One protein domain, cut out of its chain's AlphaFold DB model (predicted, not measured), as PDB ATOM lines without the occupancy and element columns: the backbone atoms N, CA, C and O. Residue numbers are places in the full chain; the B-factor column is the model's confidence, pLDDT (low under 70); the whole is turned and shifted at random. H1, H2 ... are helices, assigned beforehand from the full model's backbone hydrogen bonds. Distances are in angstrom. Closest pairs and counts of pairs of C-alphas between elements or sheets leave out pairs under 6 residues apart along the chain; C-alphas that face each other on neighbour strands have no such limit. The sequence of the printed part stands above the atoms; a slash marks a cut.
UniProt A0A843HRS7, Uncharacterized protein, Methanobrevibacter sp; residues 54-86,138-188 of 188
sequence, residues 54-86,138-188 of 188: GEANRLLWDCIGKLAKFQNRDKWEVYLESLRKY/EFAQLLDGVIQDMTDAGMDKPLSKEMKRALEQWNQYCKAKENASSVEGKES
ATOM      1  N   GLY A  54     -33.599 -33.234 -40.041       69.94
ATOM      2  CA  GLY A  54     -33.744 -32.017 -39.227       69.94
ATOM      3  C   GLY A  54     -35.218 -31.667 -38.973       69.94
ATOM      4  O   GLY A  54     -35.556 -31.035 -37.974       69.94
ATOM      5  N   GLU A  55     -36.097 -32.151 -39.850       72.25
ATOM      6  CA  GLU A  55     -37.551 -32.102 -39.744       72.25
ATOM      7  C   GLU A  55     -38.098 -32.938 -38.578       72.25
ATOM      8  O   GLU A  55     -38.969 -32.447 -37.869       72.25
ATOM      9  N   ALA A  56     -37.564 -34.131 -38.300       76.12
ATOM     10  CA  ALA A  56     -37.996 -34.954 -37.167       76.12
ATOM     11  C   ALA A  56     -37.632 -34.321 -35.815       76.12
ATOM     12  O   ALA A  56     -38.432 -34.326 -34.881       76.12
ATOM     13  N   ASN A  57     -36.447 -33.709 -35.713       85.62
ATOM     14  CA  ASN A  57     -36.081 -32.963 -34.508       85.62
ATOM     15  C   ASN A  57     -36.970 -31.726 -34.327       85.62
ATOM     16  O   ASN A  57     -37.435 -31.461 -33.223       85.62
ATOM     17  N   ARG A  58     -37.244 -30.990 -35.411       85.06
ATOM     18  CA  ARG A  58     -38.183 -29.860 -35.380       85.06
ATOM     19  C   ARG A  58     -39.573 -30.310 -34.924       85.06
ATOM     20  O   ARG A  58     -40.136 -29.692 -34.031       85.06
ATOM     21  N   LEU A  59     -40.063 -31.421 -35.470       86.62
ATOM     22  CA  LEU A  59     -41.352 -32.005 -35.119       86.62
ATOM     23  C   LEU A  59     -41.446 -32.346 -33.626       86.62
ATOM     24  O   LEU A  59     -42.430 -31.974 -32.994       86.62
ATOM     25  N   LEU A  60     -40.420 -32.982 -33.049       91.12
ATOM     26  CA  LEU A  60     -40.374 -33.265 -31.610       91.12
ATOM     27  C   LEU A  60     -40.532 -31.979 -30.784       91.12
ATOM     28  O   LEU A  60     -41.386 -31.908 -29.901       91.12
ATOM     29  N   TRP A  61     -39.742 -30.948 -31.091       93.25
ATOM     30  CA  TRP A  61     -39.793 -29.673 -30.368       93.25
ATOM     31  C   TRP A  61     -41.105 -28.911 -30.575       93.25
ATOM     32  O   TRP A  61     -41.555 -28.224 -29.656       93.25
ATOM     33  N   ASP A  62     -41.746 -29.049 -31.735       91.38
ATOM     34  CA  ASP A  62     -43.071 -28.484 -31.994       91.38
ATOM     35  C   ASP A  62     -44.151 -29.185 -31.158       91.38
ATOM     36  O   ASP A  62     -44.993 -28.510 -30.559       91.38
ATOM     37  N   CYS A  63     -44.112 -30.521 -31.068       91.56
ATOM     38  CA  CYS A  63     -45.007 -31.301 -30.210       91.56
ATOM     39  C   CYS A  63     -44.832 -30.918 -28.733       91.56
ATOM     40  O   CYS A  63     -45.800 -30.531 -28.077       91.56
ATOM     41  N   ILE A  64     -43.589 -30.916 -28.236       94.94
ATOM     42  CA  ILE A  64     -43.252 -30.491 -26.868       94.94
ATOM     43  C   ILE A  64     -43.709 -29.052 -26.624       94.94
ATOM     44  O   ILE A  64     -44.307 -28.750 -25.598       94.94
ATOM     45  N   GLY A  65     -43.483 -28.152 -27.583       93.88
ATOM     46  CA  GLY A  65     -43.897 -26.759 -27.481       93.88
ATOM     47  C   GLY A  65     -45.412 -26.578 -27.376       93.88
ATOM     48  O   GLY A  65     -45.860 -25.644 -26.712       93.88
ATOM     49  N   LYS A  66     -46.202 -27.450 -28.010       91.12
ATOM     50  CA  LYS A  66     -47.666 -27.460 -27.888       91.12
ATOM     51  C   LYS A  66     -48.121 -28.048 -26.556       91.12
ATOM     52  O   LYS A  66     -48.952 -27.425 -25.904       91.12
ATOM     53  N   LEU A  67     -47.536 -29.171 -26.135       92.38
ATOM     54  CA  LEU A  67     -47.793 -29.779 -24.824       92.38
ATOM     55  C   LEU A  67     -47.500 -28.802 -23.685       92.38
ATOM     56  O   LEU A  67     -48.355 -28.579 -22.838       92.38
ATOM     57  N   ALA A  68     -46.335 -28.160 -23.715       94.81
ATOM     58  CA  ALA A  68     -45.922 -27.168 -22.729       94.81
ATOM     59  C   ALA A  68     -46.914 -26.003 -22.633       94.81
ATOM     60  O   ALA A  68     -47.327 -25.630 -21.538       94.81
ATOM     61  N   LYS A  69     -47.381 -25.480 -23.775       93.00
ATOM     62  CA  LYS A  69     -48.419 -24.435 -23.800       93.00
ATOM     63  C   LYS A  69     -49.750 -24.917 -23.232       93.00
ATOM     64  O   LYS A  69     -50.381 -24.174 -22.492       93.00
ATOM     65  N   PHE A  70     -50.173 -26.130 -23.578       91.19
ATOM     66  CA  PHE A  70     -51.421 -26.708 -23.083       91.19
ATOM     67  C   PHE A  70     -51.386 -26.943 -21.566       91.19
ATOM     68  O   PHE A  70     -52.358 -26.660 -20.878       91.19
ATOM     69  N   GLN A  71     -50.251 -27.411 -21.043       91.62
ATOM     70  CA  GLN A  71     -50.045 -27.675 -19.616       91.62
ATOM     71  C   GLN A  71     -49.645 -26.423 -18.816       91.62
ATOM     72  O   GLN A  71     -49.544 -26.498 -17.596       91.62
ATOM     73  N   ASN A  72     -49.399 -25.289 -19.483       93.75
ATOM     74  CA  ASN A  72     -48.816 -24.079 -18.897       93.75
ATOM     75  C   ASN A  72     -47.498 -24.349 -18.138       93.75
ATOM     76  O   ASN A  72     -47.311 -23.916 -17.001       93.75
ATOM     77  N   ARG A  73     -46.595 -25.099 -18.775       95.75
ATOM     78  CA  ARG A  73     -45.282 -25.497 -18.244       95.75
ATOM     79  C   ARG A  73     -44.155 -25.068 -19.167       95.75
ATOM     80  O   ARG A  73     -44.387 -24.716 -20.326       95.75
ATOM     81  N   ASP A  74     -42.929 -25.109 -18.660       96.12
ATOM     82  CA  ASP A  74     -41.762 -24.844 -19.488       96.12
ATOM     83  C   ASP A  74     -41.502 -25.988 -20.488       96.12
ATOM     84  O   ASP A  74     -41.748 -27.167 -20.220       96.12
ATOM     85  N   LYS A  75     -40.999 -25.638 -21.679       95.31
ATOM     86  CA  LYS A  75     -40.717 -26.624 -22.735       95.31
ATOM     87  C   LYS A  75     -39.646 -27.620 -22.316       95.31
ATOM     88  O   LYS A  75     -39.709 -28.780 -22.718       95.31
ATOM     89  N   TRP A  76     -38.649 -27.155 -21.573       95.12
ATOM     90  CA  TRP A  76     -37.567 -27.991 -21.091       95.12
ATOM     91  C   TRP A  76     -38.088 -29.005 -20.079       95.12
ATOM     92  O   TRP A  76     -37.812 -30.187 -20.226       95.12
ATOM     93  N   GLU A  77     -38.932 -28.592 -19.133       95.25
ATOM     94  CA  GLU A  77     -39.538 -29.514 -18.163       95.25
ATOM     95  C   GLU A  77     -40.351 -30.629 -18.834       95.25
ATOM     96  O   GLU A  77     -40.216 -31.799 -18.476       95.25
ATOM     97  N   VAL A  78     -41.166 -30.284 -19.837       96.50
ATOM     98  CA  VAL A  78     -41.945 -31.269 -20.609       96.50
ATOM     99  C   VAL A  78     -41.031 -32.189 -21.419       96.50
ATOM    100  O   VAL A  78     -41.298 -33.386 -21.535       96.50
ATOM    101  N   TYR A  79     -39.931 -31.664 -21.961       97.06
ATOM    102  CA  TYR A  79     -38.919 -32.482 -22.622       97.06
ATOM    103  C   TYR A  79     -38.265 -33.481 -21.657       97.06
ATOM    104  O   TYR A  79     -38.200 -34.664 -21.985       97.06
ATOM    105  N   LEU A  80     -37.828 -33.045 -20.472       95.75
ATOM    106  CA  LEU A  80     -37.219 -33.924 -19.469       95.75
ATOM    107  C   LEU A  80     -38.201 -35.001 -18.988       95.75
ATOM    108  O   LEU A  80     -37.840 -36.170 -18.892       95.75
ATOM    109  N   GLU A  81     -39.474 -34.649 -18.792       95.56
ATOM    110  CA  GLU A  81     -40.520 -35.636 -18.498       95.56
ATOM    111  C   GLU A  81     -40.704 -36.648 -19.635       95.56
ATOM    112  O   GLU A  81     -40.862 -37.844 -19.387       95.56
ATOM    113  N   SER A  82     -40.631 -36.193 -20.887       96.19
ATOM    114  CA  SER A  82     -40.717 -37.078 -22.051       96.19
ATOM    115  C   SER A  82     -39.525 -38.043 -22.111       96.19
ATOM    116  O   SER A  82     -39.699 -39.205 -22.473       96.19
ATOM    117  N   LEU A  83     -38.324 -37.595 -21.717       96.44
ATOM    118  CA  LEU A  83     -37.158 -38.473 -21.563       96.44
ATOM    119  C   LEU A  83     -37.360 -39.493 -20.440       96.44
ATOM    120  O   LEU A  83     -37.015 -40.655 -20.631       96.44
ATOM    121  N   ARG A  84     -37.962 -39.102 -19.312       95.38
ATOM    122  CA  ARG A  84     -38.262 -40.042 -18.222       95.38
ATOM    123  C   ARG A  84     -39.218 -41.157 -18.647       95.38
ATOM    124  O   ARG A  84     -39.017 -42.309 -18.276       95.38
ATOM    125  N   LYS A  85     -40.233 -40.820 -19.449       95.44
ATOM    126  CA  LYS A  85     -41.265 -41.763 -19.915       95.44
ATOM    127  C   LYS A  85     -40.822 -42.644 -21.085       95.44
ATOM    128  O   LYS A  85     -41.127 -43.833 -21.104       95.44
ATOM    129  N   TYR A  86     -40.153 -42.056 -22.078       96.38
ATOM    130  CA  TYR A  86     -39.913 -42.688 -23.386       96.38
ATOM    131  C   TYR A  86     -38.449 -42.637 -23.833       96.38
ATOM    132  O   TYR A  86     -38.100 -43.128 -24.909       96.38
ATOM    133  N   GLU A 138     -34.652 -45.432 -31.464       88.38
ATOM    134  CA  GLU A 138     -34.788 -44.818 -30.134       88.38
ATOM    135  C   GLU A 138     -35.502 -43.465 -30.220       88.38
ATOM    136  O   GLU A 138     -36.361 -43.142 -29.402       88.38
ATOM    137  N   PHE A 139     -35.188 -42.667 -31.244       89.38
ATOM    138  CA  PHE A 139     -35.865 -41.392 -31.452       89.38
ATOM    139  C   PHE A 139     -37.311 -41.547 -31.918       89.38
ATOM    140  O   PHE A 139     -38.151 -40.754 -31.500       89.38
ATOM    141  N   ALA A 140     -37.610 -42.547 -32.757       85.50
ATOM    142  CA  ALA A 140     -38.985 -42.850 -33.154       85.50
ATOM    143  C   ALA A 140     -39.848 -43.130 -31.921       85.50
ATOM    144  O   ALA A 140     -40.887 -42.505 -31.762       85.50
ATOM    145  N   GLN A 141     -39.356 -43.967 -31.003       90.00
ATOM    146  CA  GLN A 141     -40.051 -44.286 -29.754       90.00
ATOM    147  C   GLN A 141     -40.329 -43.042 -28.902       90.00
ATOM    148  O   GLN A 141     -41.448 -42.865 -28.425       90.00
ATOM    149  N   LEU A 142     -39.336 -42.156 -28.753       94.62
ATOM    150  CA  LEU A 142     -39.519 -40.892 -28.038       94.62
ATOM    151  C   LEU A 142     -40.593 -40.020 -28.702       94.62
ATOM    152  O   LEU A 142     -41.484 -39.512 -28.026       94.62
ATOM    153  N   LEU A 143     -40.506 -39.829 -30.019       91.56
ATOM    154  CA  LEU A 143     -41.438 -38.981 -30.758       91.56
ATOM    155  C   LEU A 143     -42.866 -39.541 -30.730       91.56
ATOM    156  O   LEU A 143     -43.809 -38.783 -30.503       91.56
ATOM    157  N   ASP A 144     -43.022 -40.848 -30.926       89.75
ATOM    158  CA  ASP A 144     -44.314 -41.529 -30.884       89.75
ATOM    159  C   ASP A 144     -44.954 -41.405 -29.496       89.75
ATOM    160  O   ASP A 144     -46.139 -41.089 -29.402       89.75
ATOM    161  N   GLY A 145     -44.166 -41.550 -28.422       93.62
ATOM    162  CA  GLY A 145     -44.627 -41.333 -27.047       93.62
ATOM    163  C   GLY A 145     -45.141 -39.911 -26.811       93.62
ATOM    164  O   GLY A 145     -46.239 -39.726 -26.295       93.62
ATOM    165  N   VAL A 146     -44.416 -38.893 -27.284       94.19
ATOM    166  CA  VAL A 146     -44.855 -37.488 -27.180       94.19
ATOM    167  C   VAL A 146     -46.139 -37.229 -27.987       94.19
ATOM    168  O   VAL A 146     -47.021 -36.491 -27.544       94.19
ATOM    169  N   ILE A 147     -46.276 -37.827 -29.174       90.12
ATOM    170  CA  ILE A 147     -47.501 -37.723 -29.987       90.12
ATOM    171  C   ILE A 147     -48.677 -38.435 -29.300       90.12
ATOM    172  O   ILE A 147     -49.820 -37.969 -29.397       90.12
ATOM    173  N   GLN A 148     -48.413 -39.541 -28.605       90.38
ATOM    174  CA  GLN A 148     -49.416 -40.242 -27.818       90.38
ATOM    175  C   GLN A 148     -49.880 -39.383 -26.635       90.38
ATOM    176  O   GLN A 148     -51.080 -39.164 -26.521       90.38
ATOM    177  N   ASP A 149     -48.964 -38.772 -25.875       93.00
ATOM    178  CA  ASP A 149     -49.293 -37.832 -24.786       93.00
ATOM    179  C   ASP A 149     -50.184 -36.670 -25.279       93.00
ATOM    180  O   ASP A 149     -51.143 -36.274 -24.614       93.00
ATOM    181  N   MET A 150     -49.923 -36.134 -26.480       90.19
ATOM    182  CA  MET A 150     -50.803 -35.130 -27.101       90.19
ATOM    183  C   MET A 150     -52.203 -35.672 -27.396       90.19
ATOM    184  O   MET A 150     -53.194 -34.966 -27.203       90.19
ATOM    185  N   THR A 151     -52.275 -36.906 -27.894       87.19
ATOM    186  CA  THR A 151     -53.536 -37.569 -28.241       87.19
ATOM    187  C   THR A 151     -54.361 -37.841 -26.982       87.19
ATOM    188  O   THR A 151     -55.553 -37.541 -26.960       87.19
ATOM    189  N   ASP A 152     -53.722 -38.333 -25.922       89.69
ATOM    190  CA  ASP A 152     -54.357 -38.669 -24.645       89.69
ATOM    191  C   ASP A 152     -54.855 -37.421 -23.902       89.69
ATOM    192  O   ASP A 152     -55.901 -37.452 -23.256       89.69
ATOM    193  N   ALA A 153     -54.171 -36.286 -24.066       87.25
ATOM    194  CA  ALA A 153     -54.617 -34.989 -23.557       87.25
ATOM    195  C   ALA A 153     -55.837 -34.408 -24.305       87.25
ATOM    196  O   ALA A 153     -56.271 -33.294 -24.003       87.25
ATOM    197  N   GLY A 154     -56.380 -35.120 -25.301       83.25
ATOM    198  CA  GLY A 154     -57.522 -34.667 -26.093       83.25
ATOM    199  C   GLY A 154     -57.196 -33.490 -27.011       83.25
ATOM    200  O   GLY A 154     -58.104 -32.802 -27.476       83.25
ATOM    201  N   MET A 155     -55.911 -33.233 -27.284       79.56
ATOM    202  CA  MET A 155     -55.536 -32.261 -28.300       79.56
ATOM    203  C   MET A 155     -55.836 -32.882 -29.661       79.56
ATOM    204  O   MET A 155     -55.164 -33.831 -30.069       79.56
ATOM    205  N   ASP A 156     -56.847 -32.348 -30.356       64.06
ATOM    206  CA  ASP A 156     -57.137 -32.640 -31.768       64.06
ATOM    207  C   ASP A 156     -55.814 -32.714 -32.501       64.06
ATOM    208  O   ASP A 156     -55.211 -31.658 -32.550       64.06
ATOM    209  N   LYS A 157     -55.345 -33.871 -33.012       59.31
ATOM    210  CA  LYS A 157     -54.007 -34.025 -33.633       59.31
ATOM    211  C   LYS A 157     -53.755 -32.879 -34.619       59.31
ATOM    212  O   LYS A 157     -54.063 -33.025 -35.809       59.31
ATOM    213  N   PRO A 158     -53.149 -31.743 -34.225       49.47
ATOM    214  CA  PRO A 158     -53.120 -30.591 -35.081       49.47
ATOM    215  C   PRO A 158     -51.667 -30.532 -35.461       49.47
ATOM    216  O   PRO A 158     -50.942 -29.610 -35.083       49.47
ATOM    217  N   LEU A 159     -51.189 -31.594 -36.106       54.72
ATOM    218  CA  LEU A 159     -49.967 -31.475 -36.857       54.72
ATOM    219  C   LEU A 159     -50.309 -30.334 -37.819       54.72
ATOM    220  O   LEU A 159     -51.192 -30.474 -38.674       54.72
ATOM    221  N   SER A 160     -49.721 -29.155 -37.592       59.81
ATOM    222  CA  SER A 160     -49.809 -28.063 -38.554       59.81
ATOM    223  C   SER A 160     -49.443 -28.647 -39.918       59.81
ATOM    224  O   SER A 160     -48.805 -29.700 -40.000       59.81
ATOM    225  N   LYS A 161     -49.830 -28.006 -41.019       60.22
ATOM    226  CA  LYS A 161     -49.445 -28.501 -42.351       60.22
ATOM    227  C   LYS A 161     -47.939 -28.840 -42.426       60.22
ATOM    228  O   LYS A 161     -47.559 -29.834 -43.034       60.22
ATOM    229  N   GLU A 162     -47.120 -28.062 -41.721       62.06
ATOM    230  CA  GLU A 162     -45.683 -28.272 -41.525       62.06
ATOM    231  C   GLU A 162     -45.352 -29.534 -40.720       62.06
ATOM    232  O   GLU A 162     -44.533 -30.334 -41.158       62.06
ATOM    233  N   MET A 163     -46.013 -29.765 -39.586       63.88
ATOM    234  CA  MET A 163     -45.796 -30.971 -38.789       63.88
ATOM    235  C   MET A 163     -46.311 -32.244 -39.483       63.88
ATOM    236  O   MET A 163     -45.692 -33.292 -39.338       63.88
ATOM    237  N   LYS A 164     -47.407 -32.181 -40.261       67.38
ATOM    238  CA  LYS A 164     -47.895 -33.339 -41.044       67.38
ATOM    239  C   LYS A 164     -46.856 -33.756 -42.068       67.38
ATOM    240  O   LYS A 164     -46.529 -34.931 -42.170       67.38
ATOM    241  N   ARG A 165     -46.306 -32.763 -42.768       69.44
ATOM    242  CA  ARG A 165     -45.221 -32.955 -43.721       69.44
ATOM    243  C   ARG A 165     -43.986 -33.541 -43.033       69.44
ATOM    244  O   ARG A 165     -43.457 -34.533 -43.520       69.44
ATOM    245  N   ALA A 166     -43.595 -33.005 -41.875       70.50
ATOM    246  CA  ALA A 166     -42.473 -33.534 -41.102       70.50
ATOM    247  C   ALA A 166     -42.698 -34.989 -40.652       70.50
ATOM    248  O   ALA A 166     -41.767 -35.788 -40.687       70.50
ATOM    249  N   LEU A 167     -43.930 -35.354 -40.280       71.62
ATOM    250  CA  LEU A 167     -44.288 -36.722 -39.902       71.62
ATOM    251  C   LEU A 167     -44.271 -37.671 -41.110       71.62
ATOM    252  O   LEU A 167     -43.768 -38.785 -41.009       71.62
ATOM    253  N   GLU A 168     -44.787 -37.244 -42.263       75.06
ATOM    254  CA  GLU A 168     -44.700 -38.013 -43.511       75.06
ATOM    255  C   GLU A 168     -43.248 -38.243 -43.930       75.06
ATOM    256  O   GLU A 168     -42.867 -39.374 -44.233       75.06
ATOM    257  N   GLN A 169     -42.423 -37.195 -43.895       74.25
ATOM    258  CA  GLN A 169     -40.994 -37.279 -44.194       74.25
ATOM    259  C   GLN A 169     -40.266 -38.184 -43.197       74.25
ATOM    260  O   GLN A 169     -39.422 -38.983 -43.597       74.25
ATOM    261  N   TRP A 170     -40.620 -38.116 -41.911       76.00
ATOM    262  CA  TRP A 170     -40.094 -39.014 -40.885       76.00
ATOM    263  C   TRP A 170     -40.465 -40.474 -41.155       76.00
ATOM    264  O   TRP A 170     -39.587 -41.333 -41.196       76.00
ATOM    265  N   ASN A 171     -41.734 -40.754 -41.450       77.25
ATOM    266  CA  ASN A 171     -42.195 -42.099 -41.789       77.25
ATOM    267  C   ASN A 171     -41.496 -42.650 -43.040       77.25
ATOM    268  O   ASN A 171     -41.146 -43.829 -43.093       77.25
ATOM    269  N   GLN A 172     -41.275 -41.810 -44.055       78.62
ATOM    270  CA  GLN A 172     -40.508 -42.183 -45.247       78.62
ATOM    271  C   GLN A 172     -39.042 -42.477 -44.907       78.62
ATOM    272  O   GLN A 172     -38.498 -43.475 -45.379       78.62
ATOM    273  N   TYR A 173     -38.421 -41.654 -44.059       76.31
ATOM    274  CA  TYR A 173     -37.052 -41.852 -43.592       76.31
ATOM    275  C   TYR A 173     -36.889 -43.167 -42.817       76.31
ATOM    276  O   TYR A 173     -35.970 -43.933 -43.109       76.31
ATOM    277  N   CYS A 174     -37.801 -43.472 -41.888       72.75
ATOM    278  CA  CYS A 174     -37.810 -44.737 -41.151       72.75
ATOM    279  C   CYS A 174     -37.899 -45.942 -42.097       72.75
ATOM    280  O   CYS A 174     -37.063 -46.839 -42.016       72.75
ATOM    281  N   LYS A 175     -38.825 -45.917 -43.066       79.31
ATOM    282  CA  LYS A 175     -38.963 -46.991 -44.067       79.31
ATOM    283  C   LYS A 175     -37.712 -47.157 -44.933       79.31
ATOM    284  O   LYS A 175     -37.294 -48.278 -45.206       79.31
ATOM    285  N   ALA A 176     -37.098 -46.056 -45.368       77.12
ATOM    286  CA  ALA A 176     -35.865 -46.103 -46.154       77.12
ATOM    287  C   ALA A 176     -34.708 -46.734 -45.360       77.12
ATOM    288  O   ALA A 176     -33.951 -47.540 -45.900       77.12
ATOM    289  N   LYS A 177     -34.607 -46.407 -44.066       70.88
ATOM    290  CA  LYS A 177     -33.624 -46.975 -43.137       70.88
ATOM    291  C   LYS A 177     -33.824 -48.471 -42.910       70.88
ATOM    292  O   LYS A 177     -32.857 -49.217 -43.018       70.88
ATOM    293  N   GLU A 178     -35.056 -48.901 -42.650       72.69
ATOM    294  CA  GLU A 178     -35.400 -50.318 -42.468       72.69
ATOM    295  C   GLU A 178     -35.071 -51.147 -43.717       72.69
ATOM    296  O   GLU A 178     -34.459 -52.218 -43.623       72.69
ATOM    297  N   ASN A 179     -35.401 -50.617 -44.899       72.69
ATOM    298  CA  ASN A 179     -35.096 -51.261 -46.174       72.69
ATOM    299  C   ASN A 179     -33.584 -51.368 -46.420       72.69
ATOM    300  O   ASN A 179     -33.125 -52.419 -46.855       72.69
ATOM    301  N   ALA A 180     -32.800 -50.332 -46.101       65.75
ATOM    302  CA  ALA A 180     -31.342 -50.361 -46.239       65.75
ATOM    303  C   ALA A 180     -30.691 -51.403 -45.309       65.75
ATOM    304  O   ALA A 180     -29.881 -52.211 -45.761       65.75
ATOM    305  N   SER A 181     -31.118 -51.472 -44.042       58.72
ATOM    306  CA  SER A 181     -30.628 -52.487 -43.093       58.72
ATOM    307  C   SER A 181     -31.019 -53.923 -43.469       58.72
ATOM    308  O   SER A 181     -30.315 -54.867 -43.124       58.72
ATOM    309  N   SER A 182     -32.121 -54.102 -44.205       59.25
ATOM    310  CA  SER A 182     -32.579 -55.418 -44.676       59.25
ATOM    311  C   SER A 182     -31.788 -55.939 -45.884       59.25
ATOM    312  O   SER A 182     -31.836 -57.133 -46.180       59.25
ATOM    313  N   VAL A 183     -31.083 -55.053 -46.598       56.00
ATOM    314  CA  VAL A 183     -30.243 -55.398 -47.754       56.00
ATOM    315  C   VAL A 183     -28.828 -55.777 -47.306       56.00
ATOM    316  O   VAL A 183     -28.292 -56.762 -47.800       56.00
ATOM    317  N   GLU A 184     -28.264 -55.086 -46.311       48.44
ATOM    318  CA  GLU A 184     -26.926 -55.395 -45.765       48.44
ATOM    319  C   GLU A 184     -26.877 -56.726 -44.984       48.44
ATOM    320  O   GLU A 184     -25.833 -57.367 -44.915       48.44
ATOM    321  N   GLY A 185     -28.007 -57.203 -44.450       43.50
ATOM    322  CA  GLY A 185     -28.096 -58.485 -43.732       43.50
ATOM    323  C   GLY A 185     -28.191 -59.744 -44.608       43.50
ATOM    324  O   GLY A 185     -28.388 -60.830 -44.066       43.50
ATOM    325  N   LYS A 186     -28.114 -59.626 -45.943       43.16
ATOM    326  CA  LYS A 186     -28.198 -60.765 -46.884       43.16
ATOM    327  C   LYS A 186     -26.870 -61.153 -47.545       43.16
ATOM    328  O   LYS A 186     -26.857 -62.107 -48.315       43.16
ATOM    329  N   GLU A 187     -25.773 -60.463 -47.237       41.59
ATOM    330  CA  GLU A 187     -24.425 -60.783 -47.745       41.59
ATOM    331  C   GLU A 187     -23.511 -61.431 -46.683       41.59
ATOM    332  O   GLU A 187     -22.292 -61.299 -46.745       41.59
ATOM    333  N   SER A 188     -24.083 -62.138 -45.699       34.59
ATOM    334  CA  SER A 188     -23.332 -62.935 -44.706       34.59
ATOM    335  C   SER A 188     -23.492 -64.431 -44.937       34.59
ATOM    336  O   SER A 188     -24.658 -64.871 -45.057       34.59
TER     337      SER A 188
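AT A GLANCE: This is residues 54 to 86 and 138 to 188 of the 188 residues of an uncharacterized protein of Methanobrevibacter sp (UniProt A0A843HRS7). A long helix, H4, packs with residues 163 to 170 on H1, which also touches H2 and H3 in a small cluster of crossed helices, while residues 175 to 188 stick out from this body as an arm. H1 is the hub. The printed part has 84 residues with four named helices, H1, H2, H3 and H4 in chain order, and no named strand; the class is all helix. The whole is loose, with a radius of gyration of the C-alphas of 14.9 A, and elongated, spanning 53 by 29 by 22 A.

IN THESE COORDINATES: H4, residues 161 to 184, is the longest helix at 35.2 A, from C-alpha 161 at (-49.445, -28.501, -42.351) to C-alpha 184 at (-26.926, -55.395, -45.765). H1, residues 54 to 71, begins at C-alpha 54, (-33.744, -32.017, -39.227), and measures 25.9 A. H3, residues 138 to 152, measures 21.2 A, and H2, residues 75 to 86, 16.1 A.

HOW THE PARTS SIT: H1 touches H4 at a steep tilt of 47 degrees, opposite ways; the closest C-alphas, of Glu 55 and Ala 166, are 5.3 A apart. H1 touches H3 at 32 degrees, a shallow tilt only just short of steep, the same way, closest at the C-alphas of Leu 60 and Leu 143, 5.9 A. H1 and H2 touch about perpendicular, at 74 degrees, closest at the C-alphas of Ala 68 and Lys 75, 5.2 A. H2 and H3 touch only just about perpendicular, at 71 degrees, with the C-alphas of Tyr 86 and Leu 142 closest, 5.0 A. H4 is apart from H2, and only just apart from H3, closest 8.3 A. In H1, H2, H3 and H4 every O i to N i+4 pair is within hydrogen-bond range.

THE WHOLE: The farthest C-alphas, of Asn 72 and Ser 188, are 53.2 A apart. Residues 87 to 137 are not printed; C-alphas 86 and 138 are 8.7 A apart across this cut. The link from H1 to H2 is tight and that from H3 to H4 short. Model pLDDT is under 70 at residue 54 and residues 156 to 165 and 180 to 188.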